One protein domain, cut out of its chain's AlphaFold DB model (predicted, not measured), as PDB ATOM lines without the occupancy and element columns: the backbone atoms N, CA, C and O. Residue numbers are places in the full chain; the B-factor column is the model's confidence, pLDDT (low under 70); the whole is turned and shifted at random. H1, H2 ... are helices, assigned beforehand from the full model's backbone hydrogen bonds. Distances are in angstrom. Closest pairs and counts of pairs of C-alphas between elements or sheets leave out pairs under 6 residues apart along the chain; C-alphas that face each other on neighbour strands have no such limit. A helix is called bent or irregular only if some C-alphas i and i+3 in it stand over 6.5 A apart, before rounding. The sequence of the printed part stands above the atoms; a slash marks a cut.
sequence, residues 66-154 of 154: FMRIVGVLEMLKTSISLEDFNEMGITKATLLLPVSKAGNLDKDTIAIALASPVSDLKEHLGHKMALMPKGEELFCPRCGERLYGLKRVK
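This is residues 66 to 154 of the 154 residues of an uncharacterized protein of marine sediment metagenome (UniProt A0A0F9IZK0). What shape do these atoms make? H1, H3 and H4 pack on H2, the kinked longest helix, in a small helical body, and after H4 a long tail, residues 125 to 154, runs away from that body and folds back on itself in a loop. What is it built of, and how large is it? The 89 printed residues have four named helices, in the order H1, H2, H3, H4, and no named strand; the class is all helix. The whole is loose, with a radius of gyration of the C-alphas of 15.2 A, and elongated, with spans of 42 by 27 by 26 A.

Where is the longest helix? H2 is residues 82 to 101, 17.9 A from first to last C-alpha, beginning at (28.169, -40.236, 50.168). It is irregular, with C-alphas 87 and 90 9.4 A apart, and has a kink of 120 degrees near residue 90. Where are the others? H1 is residues 66 to 78, 19.0 A long, from C-alpha 66 at (31.704, -40.276, 31.383). H3 is residues 107 to 115, 12.3 A, and H4 is residues 118 to 124, 9.9 A, ending at (14.731, -24.511, 41.370).

What touches the hub, H2? H1 touches it about perpendicular, at 75 degrees, the closest C-alphas being those of Val 72 and Thr 94, 6.4 A apart. H3 touches residues 84 to 92 of H2 alone, at a steep tilt of 52 degrees, opposite ways, with C-alphas of Met 88 and Leu 114 closest at 5.0 A. H4 touches residues 91 to 95 alone, at a steep tilt of 42 degrees, the same way, with C-alphas of Lys 92 and Val 118 closest at 6.4 A. How do the other helices stand? H3 and H4 are close but not clearly touching, and H1 is apart from both. What do the backbones show? In H1, H3 and H4 every O i to N i+4 pair is within hydrogen-bond range; in H2, 9 of 16 are.

Is it unbroken? The printed part has no cut, and its three links between helices are tight. What is in the tail? Residues 138 to 139 pair with residues 146 to 147, antiparallel, and residue 154 is the chain's last. Where is confidence low? The pLDDT is under 70 at residues 66, 86 and 128 to 154.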
ATOM      1  N   PHE A  66      30.495 -40.078  30.588       67.12
ATOM      2  CA  PHE A  66      31.704 -40.276  31.383       67.12
ATOM      3  C   PHE A  66      32.109 -39.026  32.177       67.12
ATOM      4  O   PHE A  66      32.241 -39.071  33.400       67.12
ATOM      5  N   MET A  67      32.223 -37.878  31.504       70.88
ATOM      6  CA  MET A  67      32.608 -36.616  32.145       70.88
ATOM      7  C   MET A  67      31.595 -36.153  33.201       70.88
ATOM      8  O   MET A  67      31.961 -35.447  34.141       70.88
ATOM      9  N   ARG A  68      30.326 -36.567  33.080       71.50
ATOM     10  CA  ARG A  68      29.315 -36.349  34.121       71.50
ATOM     11  C   ARG A  68      29.590 -37.196  35.357       71.50
ATOM     12  O   ARG A  68      29.535 -36.652  36.453       71.50
ATOM     13  N   ILE A  69      29.927 -38.477  35.200       70.31
ATOM     14  CA  ILE A  69      30.263 -39.340  36.343       70.31
ATOM     15  C   ILE A  69      31.523 -38.840  37.052       70.31
ATOM     16  O   ILE A  69      31.515 -38.721  38.274       70.31
ATOM     17  N   VAL A  70      32.570 -38.477  36.306       72.00
ATOM     18  CA  VAL A  70      33.787 -37.887  36.891       72.00
ATOM     19  C   VAL A  70      33.451 -36.627  37.687       72.00
ATOM     20  O   VAL A  70      33.862 -36.511  38.837       72.00
ATOM     21  N   GLY A  71      32.627 -35.733  37.131       76.50
ATOM     22  CA  GLY A  71      32.180 -34.543  37.856       76.50
ATOM     23  C   GLY A  71      31.412 -34.867  39.142       76.50
ATOM     24  O   GLY A  71      31.576 -34.171  40.140       76.50
ATOM     25  N   VAL A  72      30.596 -35.928  39.156       75.06
ATOM     26  CA  VAL A  72      29.881 -36.361  40.372       75.06
ATOM     27  C   VAL A  72      30.865 -36.892  41.412       75.06
ATOM     28  O   VAL A  72      30.745 -36.555  42.587       75.06
ATOM     29  N   LEU A  73      31.865 -37.673  40.996       74.50
ATOM     30  CA  LEU A  73      32.918 -38.167  41.888       74.50
ATOM     31  C   LEU A  73      33.754 -37.031  42.487       74.50
ATOM     32  O   LEU A  73      34.141 -37.112  43.650       74.50
ATOM     33  N   GLU A  74      34.034 -35.978  41.723       76.06
ATOM     34  CA  GLU A  74      34.698 -34.775  42.238       76.06
ATOM     35  C   GLU A  74      33.817 -34.050  43.260       76.06
ATOM     36  O   GLU A  74      34.281 -33.744  44.355       76.06
ATOM     37  N   MET A  75      32.527 -33.873  42.960       83.31
ATOM     38  CA  MET A  75      31.562 -33.249  43.869       83.31
ATOM     39  C   MET A  75      31.403 -34.026  45.189       83.31
ATOM     40  O   MET A  75      31.277 -33.411  46.248       83.31
ATOM     41  N   LEU A  76      31.474 -35.363  45.156       76.38
ATOM     42  CA  LEU A  76      31.476 -36.226  46.351       76.38
ATOM     43  C   LEU A  76      32.697 -36.020  47.255       76.38
ATOM     44  O   LEU A  76      32.650 -36.331  48.441       76.38
ATOM     45  N   LYS A  77      33.811 -35.522  46.707       74.31
ATOM     46  CA  LYS A  77      35.019 -35.236  47.492       74.31
ATOM     47  C   LYS A  77      34.964 -33.875  48.178       74.31
ATOM     48  O   LYS A  77      35.710 -33.667  49.130       74.31
ATOM     49  N   THR A  78      34.141 -32.948  47.686       75.62
ATOM     50  CA  THR A  78      34.234 -31.529  48.067       75.62
ATOM     51  C   THR A  78      32.952 -30.930  48.621       75.62
ATOM     52  O   THR A  78      33.034 -29.979  49.394       75.62
ATOM     53  N   SER A  79      31.779 -31.408  48.202       81.19
ATOM     54  CA  SER A  79      30.540 -30.627  48.338       81.19
ATOM     55  C   SER A  79      29.321 -31.422  48.802       81.19
ATOM     56  O   SER A  79      28.426 -30.819  49.383       81.19
ATOM     57  N   ILE A  80      29.265 -32.738  48.575       82.75
ATOM     58  CA  ILE A  80      28.158 -33.591  49.040       82.75
ATOM     59  C   ILE A  80      28.691 -34.843  49.736       82.75
ATOM     60  O   ILE A  80      29.747 -35.354  49.357       82.75
ATOM     61  N   SER A  81      27.971 -35.350  50.739       84.06
ATOM     62  CA  SER A  81      28.340 -36.608  51.391       84.06
ATOM     63  C   SER A  81      27.931 -37.820  50.543       84.06
ATOM     64  O   SER A  81      27.058 -37.742  49.675       84.06
ATOM     65  N   LEU A  82      28.557 -38.974  50.806       73.44
ATOM     66  CA  LEU A  82      28.169 -40.236  50.168       73.44
ATOM     67  C   LEU A  82      26.741 -40.662  50.555       73.44
ATOM     68  O   LEU A  82      26.048 -41.278  49.749       73.44
ATOM     69  N   GLU A  83      26.303 -40.331  51.771       78.50
ATOM     70  CA  GLU A  83      24.951 -40.614  52.262       78.50
ATOM     71  C   GLU A  83      23.907 -39.815  51.473       78.50
ATOM     72  O   GLU A  83      23.032 -40.418  50.847       78.50
ATOM     73  N   ASP A  84      24.089 -38.493  51.370       79.56
ATOM     74  CA  ASP A  84      23.199 -37.614  50.595       79.56
ATOM     75  C   ASP A  84      23.128 -38.038  49.121       79.56
ATOM     76  O   ASP A  84      22.086 -37.965  48.467       79.56
ATOM     77  N   PHE A  85      24.249 -38.502  48.567       78.31
ATOM     78  CA  PHE A  85      24.296 -39.004  47.199       78.31
ATOM     79  C   PHE A  85      23.477 -40.273  47.002       78.31
ATOM     80  O   PHE A  85      22.737 -40.376  46.019       78.31
ATOM     81  N   ASN A  86      23.602 -41.232  47.920       67.12
ATOM     82  CA  ASN A  86      22.838 -42.472  47.863       67.12
ATOM     83  C   ASN A  86      21.334 -42.200  47.989       67.12
ATOM     84  O   ASN A  86      20.544 -42.866  47.322       67.12
ATOM     85  N   GLU A  87      20.947 -41.205  48.787       70.44
ATOM     86  CA  GLU A  87      19.549 -40.808  48.957       70.44
ATOM     87  C   GLU A  87      18.998 -40.036  47.744       70.44
ATOM     88  O   GLU A  87      17.889 -40.315  47.282       70.44
ATOM     89  N   MET A  88      19.765 -39.110  47.151       80.75
ATOM     90  CA  MET A  88      19.283 -38.334  45.995       80.75
ATOM     91  C   MET A  88      19.338 -39.106  44.664       80.75
ATOM     92  O   MET A  88      18.537 -38.848  43.758       80.75
ATOM     93  N   GLY A  89      20.309 -40.013  44.524       70.69
ATOM     94  CA  GLY A  89      20.611 -40.756  43.303       70.69
ATOM     95  C   GLY A  89      21.334 -39.954  42.207       70.69
ATOM     96  O   GLY A  89      21.327 -38.721  42.150       70.69
ATOM     97  N   ILE A  90      21.936 -40.677  41.256       71.50
ATOM     98  CA  ILE A  90      22.818 -40.101  40.225       71.50
ATOM     99  C   ILE A  90      22.139 -39.045  39.341       71.50
ATOM    100  O   ILE A  90      22.764 -38.060  38.953       71.50
ATOM    101  N   THR A  91      20.843 -39.196  39.058       71.62
ATOM    102  CA  THR A  91      20.091 -38.250  38.223       71.62
ATOM    103  C   THR A  91      20.073 -36.852  38.836       71.62
ATOM    104  O   THR A  91      20.393 -35.887  38.143       71.62
ATOM    105  N   LYS A  92      19.751 -36.726  40.129       77.12
ATOM    106  CA  LYS A  92      19.735 -35.424  40.809       77.12
ATOM    107  C   LYS A  92      21.153 -34.901  41.027       77.12
ATOM    108  O   LYS A  92      21.409 -33.739  40.733       77.12
ATOM    109  N   ALA A  93      22.097 -35.774  41.387       77.56
ATOM    110  CA  ALA A  93      23.502 -35.400  41.547       77.56
ATOM    111  C   ALA A  93      24.098 -34.787  40.266       77.56
ATOM    112  O   ALA A  93      24.810 -33.787  40.322       77.56
ATOM    113  N   THR A  94      23.763 -35.325  39.088       80.00
ATOM    114  CA  THR A  94      24.240 -34.754  37.816       80.00
ATOM    115  C   THR A  94      23.670 -33.368  37.505       80.00
ATOM    116  O   THR A  94      24.339 -32.587  36.830       80.00
ATOM    117  N   LEU A  95      22.475 -33.031  38.007       84.56
ATOM    118  CA  LEU A  95      21.883 -31.695  37.858       84.56
ATOM    119  C   LEU A  95      22.573 -30.651  38.737       84.56
ATOM    120  O   LEU A  95      22.597 -29.480  38.375       84.56
ATOM    121  N   LEU A  96      23.173 -31.071  39.853       89.44
ATOM    122  CA  LEU A  96      23.903 -30.188  40.763       89.44
ATOM    123  C   LEU A  96      25.307 -29.823  40.256       89.44
ATOM    124  O   LEU A  96      25.890 -28.848  40.728       89.44
ATOM    125  N   LEU A  97      25.849 -30.553  39.269       88.56
ATOM    126  CA  LEU A  97      27.211 -30.339  38.759       88.56
ATOM    127  C   LEU A  97      27.514 -28.899  38.324       88.56
ATOM    128  O   LEU A  97      28.585 -28.409  38.682       88.56
ATOM    129  N   PRO A  98      26.649 -28.195  37.564       87.62
ATOM    130  CA  PRO A  98      26.934 -26.819  37.163       87.62
ATOM    131  C   PRO A  98      27.021 -25.872  38.365       87.62
ATOM    132  O   PRO A  98      27.898 -25.013  38.401       87.62
ATOM    133  N   VAL A  99      26.159 -26.067  39.367       89.69
ATOM    134  CA  VAL A  99      26.121 -25.246  40.587       89.69
ATOM    135  C   VAL A  99      27.329 -25.529  41.478       89.69
ATOM    136  O   VAL A  99      27.969 -24.599  41.966       89.69
ATOM    137  N   SER A 100      27.706 -26.804  41.614       88.31
ATOM    138  CA  SER A 100      28.919 -27.228  42.319       88.31
ATOM    139  C   SER A 100      30.185 -26.659  41.676       88.31
ATOM    140  O   SER A 100      31.003 -26.065  42.372       88.31
ATOM    141  N   LYS A 101      30.319 -26.742  40.343       84.25
ATOM    142  CA  LYS A 101      31.466 -26.178  39.606       84.25
ATOM    143  C   LYS A 101      31.569 -24.658  39.722       84.25
ATOM    144  O   LYS A 101      32.671 -24.125  39.652       84.25
ATOM    145  N   ALA A 102      30.441 -23.974  39.899       85.94
ATOM    146  CA  ALA A 102      30.404 -22.539  40.154       85.94
ATOM    147  C   ALA A 102      30.724 -22.170  41.618       85.94
ATOM    148  O   ALA A 102      30.800 -20.986  41.928       85.94
ATOM    149  N   GLY A 103      30.899 -23.152  42.514       85.12
ATOM    150  CA  GLY A 103      31.148 -22.925  43.941       85.12
ATOM    151  C   GLY A 103      29.915 -22.487  44.736       85.12
ATOM    152  O   GLY A 103      30.055 -22.053  45.873       85.12
ATOM    153  N   ASN A 104      28.716 -22.612  44.158       88.19
ATOM    154  CA  ASN A 104      27.467 -22.090  44.721       88.19
ATOM    155  C   ASN A 104      26.560 -23.190  45.292       88.19
ATOM    156  O   ASN A 104      25.372 -22.958  45.495       88.19
ATOM    157  N   LEU A 105      27.076 -24.409  45.480       89.69
ATOM    158  CA  LEU A 105      26.270 -25.503  46.015       89.69
ATOM    159  C   LEU A 105      26.132 -25.352  47.532       89.69
ATOM    160  O   LEU A 105      27.049 -25.692  48.279       89.69
ATOM    161  N   ASP A 106      24.989 -24.834  47.969       90.50
ATOM    162  CA  ASP A 106      24.654 -24.655  49.378       90.50
ATOM    163  C   ASP A 106      23.819 -25.817  49.949       90.50
ATOM    164  O   ASP A 106      23.367 -26.726  49.245       90.50
ATOM    165  N   LYS A 107      23.638 -25.795  51.275       89.38
ATOM    166  CA  LYS A 107      22.883 -26.824  52.001       89.38
ATOM    167  C   LYS A 107      21.402 -26.846  51.619       89.38
ATOM    168  O   LYS A 107      20.808 -27.922  51.618       89.38
ATOM    169  N   ASP A 108      20.829 -25.699  51.273       90.31
ATOM    170  CA  ASP A 108      19.416 -25.588  50.909       90.31
ATOM    171  C   ASP A 108      19.154 -26.274  49.565       90.31
ATOM    172  O   ASP A 108      18.211 -27.055  49.433       90.31
ATOM    173  N   THR A 109      20.053 -26.090  48.597       91.19
ATOM    174  CA  THR A 109      20.011 -26.772  47.299       91.19
ATOM    175  C   THR A 109      20.105 -28.291  47.469       91.19
ATOM    176  O   THR A 109      19.374 -29.039  46.813       91.19
ATOM    177  N   ILE A 110      20.971 -28.768  48.372       90.88
ATOM    178  CA  ILE A 110      21.098 -30.201  48.690       90.88
ATOM    179  C   ILE A 110      19.808 -30.723  49.336       90.88
ATOM    180  O   ILE A 110      19.285 -31.750  48.904       90.88
ATOM    181  N   ALA A 111      19.246 -30.002  50.310       91.44
ATOM    182  CA  ALA A 111      17.993 -30.380  50.966       91.44
ATOM    183  C   ALA A 111      16.824 -30.470  49.972       91.44
ATOM    184  O   ALA A 111      16.037 -31.420  50.008       91.44
ATOM    185  N   ILE A 112      16.740 -29.526  49.032       89.56
ATOM    186  CA  ILE A 112      15.756 -29.558  47.945       89.56
ATOM    187  C   ILE A 112      15.993 -30.774  47.054       89.56
ATOM    188  O   ILE A 112      15.040 -31.485  46.733       89.56
ATOM    189  N   ALA A 113      17.238 -31.060  46.669       88.19
ATOM    190  CA  ALA A 113      17.553 -32.233  45.859       88.19
ATOM    191  C   ALA A 113      17.157 -33.545  46.558       88.19
ATOM    192  O   ALA A 113      16.641 -34.449  45.900       88.19
ATOM    193  N   LEU A 114      17.326 -33.657  47.874       83.31
ATOM    194  CA  LEU A 114      16.903 -34.835  48.637       83.31
ATOM    195  C   LEU A 114      15.375 -34.977  48.642       83.31
ATOM    196  O   LEU A 114      14.843 -36.005  48.216       83.31
ATOM    197  N   ALA A 115      14.663 -33.915  49.019       82.81
ATOM    198  CA  ALA A 115      13.225 -33.968  49.275       82.81
ATOM    199  C   ALA A 115      12.345 -33.939  48.012       82.81
ATOM    200  O   ALA A 115      11.224 -34.450  48.029       82.81
ATOM    201  N   SER A 116      12.816 -33.328  46.922       78.56
ATOM    202  CA  SER A 116      11.956 -32.990  45.782       78.56
ATOM    203  C   SER A 116      12.093 -33.946  44.585       78.56
ATOM    204  O   SER A 116      13.144 -34.568  44.374       78.56
ATOM    205  N   PRO A 117      11.039 -34.098  43.763       75.94
ATOM    206  CA  PRO A 117      11.138 -34.709  42.443       75.94
ATOM    207  C   PRO A 117      12.144 -33.991  41.525       75.94
ATOM    208  O   PRO A 117      12.447 -32.813  41.685       75.94
ATOM    209  N   VAL A 118      12.618 -34.689  40.487       74.19
ATOM    210  CA  VAL A 118      13.577 -34.138  39.506       74.19
ATOM    211  C   VAL A 118      13.039 -32.889  38.786       74.19
ATOM    212  O   VAL A 118      13.826 -32.022  38.418       74.19
ATOM    213  N   SER A 119      11.724 -32.799  38.561       72.12
ATOM    214  CA  SER A 119      11.070 -31.626  37.957       72.12
ATOM    215  C   SER A 119      11.280 -30.365  38.785       72.12
ATOM    216  O   SER A 119      11.694 -29.341  38.254       72.12
ATOM    217  N   ASP A 120      11.056 -30.482  40.086       74.44
ATOM    218  CA  ASP A 120      11.037 -29.366  41.023       74.44
ATOM    219  C   ASP A 120      12.473 -28.890  41.272       74.44
ATOM    220  O   ASP A 120      12.748 -27.693  41.267       74.44
ATOM    221  N   LEU A 121      13.425 -29.830  41.353       81.19
ATOM    222  CA  LEU A 121      14.851 -29.510  41.364       81.19
ATOM    223  C   LEU A 121      15.275 -28.772  40.084       81.19
ATOM    224  O   LEU A 121      16.018 -27.799  40.155       81.19
ATOM    225  N   LYS A 122      14.810 -29.199  38.903       79.56
ATOM    226  CA  LYS A 122      15.127 -28.506  37.643       79.56
ATOM    227  C   LYS A 122      14.596 -27.075  37.631       79.56
ATOM    228  O   LYS A 122      15.313 -26.177  37.193       79.56
ATOM    229  N   GLU A 123      13.371 -26.875  38.100       82.25
ATOM    230  CA  GLU A 123      12.767 -25.550  38.222       82.25
ATOM    231  C   GLU A 123      13.551 -24.669  39.202       82.25
ATOM    232  O   GLU A 123      13.915 -23.548  38.849       82.25
ATOM    233  N   HIS A 124      13.908 -25.203  40.375       84.25
ATOM    234  CA  HIS A 124      14.731 -24.511  41.370       84.25
ATOM    235  C   HIS A 124      16.096 -24.077  40.808       84.25
ATOM    236  O   HIS A 124      16.542 -22.958  41.038       84.25
ATOM    237  N   LEU A 125      16.725 -24.931  39.997       86.38
ATOM    238  CA  LEU A 125      17.993 -24.653  39.314       86.38
ATOM    239  C   LEU A 125      17.852 -23.700  38.105       86.38
ATOM    240  O   LEU A 125      18.825 -23.462  37.388       86.38
ATOM    241  N   GLY A 126      16.657 -23.164  37.841       83.38
ATOM    242  CA  GLY A 126      16.408 -22.206  36.762       83.38
ATOM    243  C   GLY A 126      16.301 -22.831  35.369       83.38
ATOM    244  O   GLY A 126      16.330 -22.112  34.364       83.38
ATOM    245  N   HIS A 127      16.154 -24.156  35.261       80.19
ATOM    246  CA  HIS A 127      15.862 -24.780  33.975       80.19
ATOM    247  C   HIS A 127      14.432 -24.438  33.561       80.19
ATOM    248  O   HIS A 127      13.468 -24.772  34.248       80.19
ATOM    249  N   LYS A 128      14.282 -23.831  32.379       67.00
ATOM    250  CA  LYS A 128      12.965 -23.662  31.764       67.00
ATOM    251  C   LYS A 128      12.378 -25.043  31.500       67.00
ATOM    252  O   LYS A 128      12.825 -25.747  30.594       67.00
ATOM    253  N   MET A 129      11.383 -25.431  32.290       55.00
ATOM    254  CA  MET A 129      10.571 -26.595  31.982       55.00
ATOM    255  C   MET A 129       9.834 -26.277  30.687       55.00
ATOM    256  O   MET A 129       8.942 -25.429  30.661       55.00
ATOM    257  N   ALA A 130      10.253 -26.907  29.587       49.81
ATOM    258  CA  ALA A 130       9.432 -26.923  28.393       49.81
ATOM    259  C   ALA A 130       8.085 -27.498  28.832       49.81
ATOM    260  O   ALA A 130       8.024 -28.633  29.308       49.81
ATOM    261  N   LEU A 131       7.028 -26.689  28.745       47.69
ATOM    262  CA  LEU A 131       5.673 -27.205  28.813       47.69
ATOM    263  C   LEU A 131       5.623 -28.285  27.737       47.69
ATOM    264  O   LEU A 131       5.699 -27.956  26.551       47.69
ATOM    265  N   MET A 132       5.584 -29.561  28.139       44.03
ATOM    266  CA  MET A 132       5.293 -30.613  27.176       44.03
ATOM    267  C   MET A 132       4.019 -30.180  26.449       44.03
ATOM    268  O   MET A 132       3.099 -29.676  27.115       44.03
ATOM    269  N   PRO A 133       3.954 -30.310  25.114       44.00
ATOM    270  CA  PRO A 133       2.715 -30.070  24.401       44.00
ATOM    271  C   PRO A 133       1.611 -30.831  25.137       44.00
ATOM    272  O   PRO A 133       1.757 -32.023  25.408       44.00
ATOM    273  N   LYS A 134       0.548 -30.131  25.559       45.38
ATOM    274  CA  LYS A 134      -0.619 -30.764  26.185       45.38
ATOM    275  C   LYS A 134      -1.077 -31.895  25.257       45.38
ATOM    276  O   LYS A 134      -1.635 -31.600  24.205       45.38
ATOM    277  N   GLY A 135      -0.821 -33.153  25.615       44.72
ATOM    278  CA  GLY A 135      -1.215 -34.284  24.774       44.72
ATOM    279  C   GLY A 135      -0.417 -35.576  24.931       44.72
ATOM    280  O   GLY A 135      -0.946 -36.618  24.565       44.72
ATOM    281  N   GLU A 136       0.801 -35.560  25.479       49.12
ATOM    282  CA  GLU A 136       1.545 -36.815  25.677       49.12
ATOM    283  C   GLU A 136       1.082 -37.534  26.955       49.12
ATOM    284  O   GLU A 136       1.315 -37.076  28.075       49.12
ATOM    285  N   GLU A 137       0.373 -38.652  26.770       52.50
ATOM    286  CA  GLU A 137       0.037 -39.606  27.828       52.50
ATOM    287  C   GLU A 137       1.295 -40.392  28.216       52.50
ATOM    288  O   GLU A 137       1.825 -41.167  27.420       52.50
ATOM    289  N   LEU A 138       1.773 -40.218  29.448       51.69
ATOM    290  CA  LEU A 138       2.841 -41.051  30.006       51.69
ATOM    291  C   LEU A 138       2.232 -42.109  30.925       51.69
ATOM    292  O   LEU A 138       1.363 -41.801  31.734       51.69
ATOM    293  N   PHE A 139       2.705 -43.350  30.848       47.00
ATOM    294  CA  PHE A 139       2.286 -44.413  31.761       47.00
ATOM    295  C   PHE A 139       3.312 -44.577  32.880       47.00
ATOM    296  O   PHE A 139       4.509 -44.701  32.620       47.00
ATOM    297  N   CYS A 140       2.856 -44.600  34.133       46.38
ATOM    298  CA  CYS A 140       3.727 -44.911  35.261       46.38
ATOM    299  C   CYS A 140       4.155 -46.392  35.194       46.38
ATOM    300  O   CYS A 140       3.299 -47.265  35.347       46.38
ATOM    301  N   PRO A 141       5.454 -46.721  35.063       41.44
ATOM    302  CA  PRO A 141       5.908 -48.112  34.935       41.44
ATOM    303  C   PRO A 141       5.735 -48.933  36.225       41.44
ATOM    304  O   PRO A 141       5.887 -50.149  36.205       41.44
ATOM    305  N   ARG A 142       5.424 -48.280  37.354       40.22
ATOM    306  CA  ARG A 142       5.247 -48.927  38.662       40.22
ATOM    307  C   ARG A 142       3.790 -49.268  38.987       40.22
ATOM    308  O   ARG A 142       3.558 -50.260  39.667       40.22
ATOM    309  N   CYS A 143       2.828 -48.450  38.559       61.00
ATOM    310  CA  CYS A 143       1.407 -48.636  38.890       61.00
ATOM    311  C   CYS A 143       0.467 -48.662  37.676       61.00
ATOM    312  O   CYS A 143      -0.718 -48.926  37.843       61.00
ATOM    313  N   GLY A 144       0.961 -48.394  36.464       47.75
ATOM    314  CA  GLY A 144       0.161 -48.394  35.236       47.75
ATOM    315  C   GLY A 144      -0.754 -47.178  35.054       47.75
ATOM    316  O   GLY A 144      -1.466 -47.106  34.054       47.75
ATOM    317  N   GLU A 145      -0.748 -46.215  35.978       59.97
ATOM    318  CA  GLU A 145      -1.584 -45.014  35.880       59.97
ATOM    319  C   GLU A 145      -1.147 -44.091  34.732       59.97
ATOM    320  O   GLU A 145       0.050 -43.916  34.474       59.97
ATOM    321  N   ARG A 146      -2.137 -43.470  34.071       50.22
ATOM    322  CA  ARG A 146      -1.931 -42.456  33.030       50.22
ATOM    323  C   ARG A 146      -1.631 -41.103  33.664       50.22
ATOM    324  O   ARG A 146      -2.421 -40.578  34.445       50.22
ATOM    325  N   LEU A 147      -0.504 -40.522  33.291       55.41
ATOM    326  CA  LEU A 147      -0.064 -39.196  33.691       55.41
ATOM    327  C   LEU A 147      -0.304 -38.242  32.522       55.41
ATOM    328  O   LEU A 147       0.354 -38.328  31.486       55.41
ATOM    329  N   TYR A 148      -1.250 -37.325  32.706       49.34
ATOM    330  CA  TYR A 148      -1.487 -36.213  31.792       49.34
ATOM    331  C   TYR A 148      -0.695 -35.001  32.275       49.34
ATOM    332  O   TYR A 148      -0.695 -34.711  33.473       49.34
ATOM    333  N   GLY A 149      -0.035 -34.304  31.341       48.75
ATOM    334  CA  GLY A 149       0.799 -33.117  31.571       48.75
ATOM    335  C   GLY A 149       0.574 -32.408  32.915       48.75
ATOM    336  O   GLY A 149      -0.439 -31.745  33.119       48.75
ATOM    337  N   LEU A 150       1.544 -32.578  33.821       45.09
ATOM    338  CA  LEU A 150       1.737 -31.873  35.100       45.09
ATOM    339  C   LEU A 150       0.532 -31.731  36.054       45.09
ATOM    340  O   LEU A 150       0.589 -30.919  36.977       45.09
ATOM    341  N   LYS A 151      -0.528 -32.538  35.941       39.81
ATOM    342  CA  LYS A 151      -1.517 -32.662  37.023       39.81
ATOM    343  C   LYS A 151      -1.842 -34.124  37.282       39.81
ATOM    344  O   LYS A 151      -2.380 -34.807  36.419       39.81
ATOM    345  N   ARG A 152      -1.571 -34.575  38.514       36.50
ATOM    346  CA  ARG A 152      -2.227 -35.757  39.087       36.50
ATOM    347  C   ARG A 152      -3.732 -35.505  39.033       36.50
ATOM    348  O   ARG A 152      -4.251 -34.727  39.832       36.50
ATOM    349  N   VAL A 153      -4.406 -36.116  38.071       42.81
ATOM    350  CA  VAL A 153      -5.859 -36.241  38.105       42.81
ATOM    351  C   VAL A 153      -6.129 -37.472  38.965       42.81
ATOM    352  O   VAL A 153      -5.624 -38.548  38.656       42.81
ATOM    353  N   LYS A 154      -6.791 -37.260  40.105       40.53
ATOM    354  CA  LYS A 154      -7.306 -38.337  40.958       40.53
ATOM    355  C   LYS A 154      -8.477 -39.034  40.282       40.53
ATOM    356  O   LYS A 154      -9.232 -38.319  39.585       40.53
TER     357      LYS A 154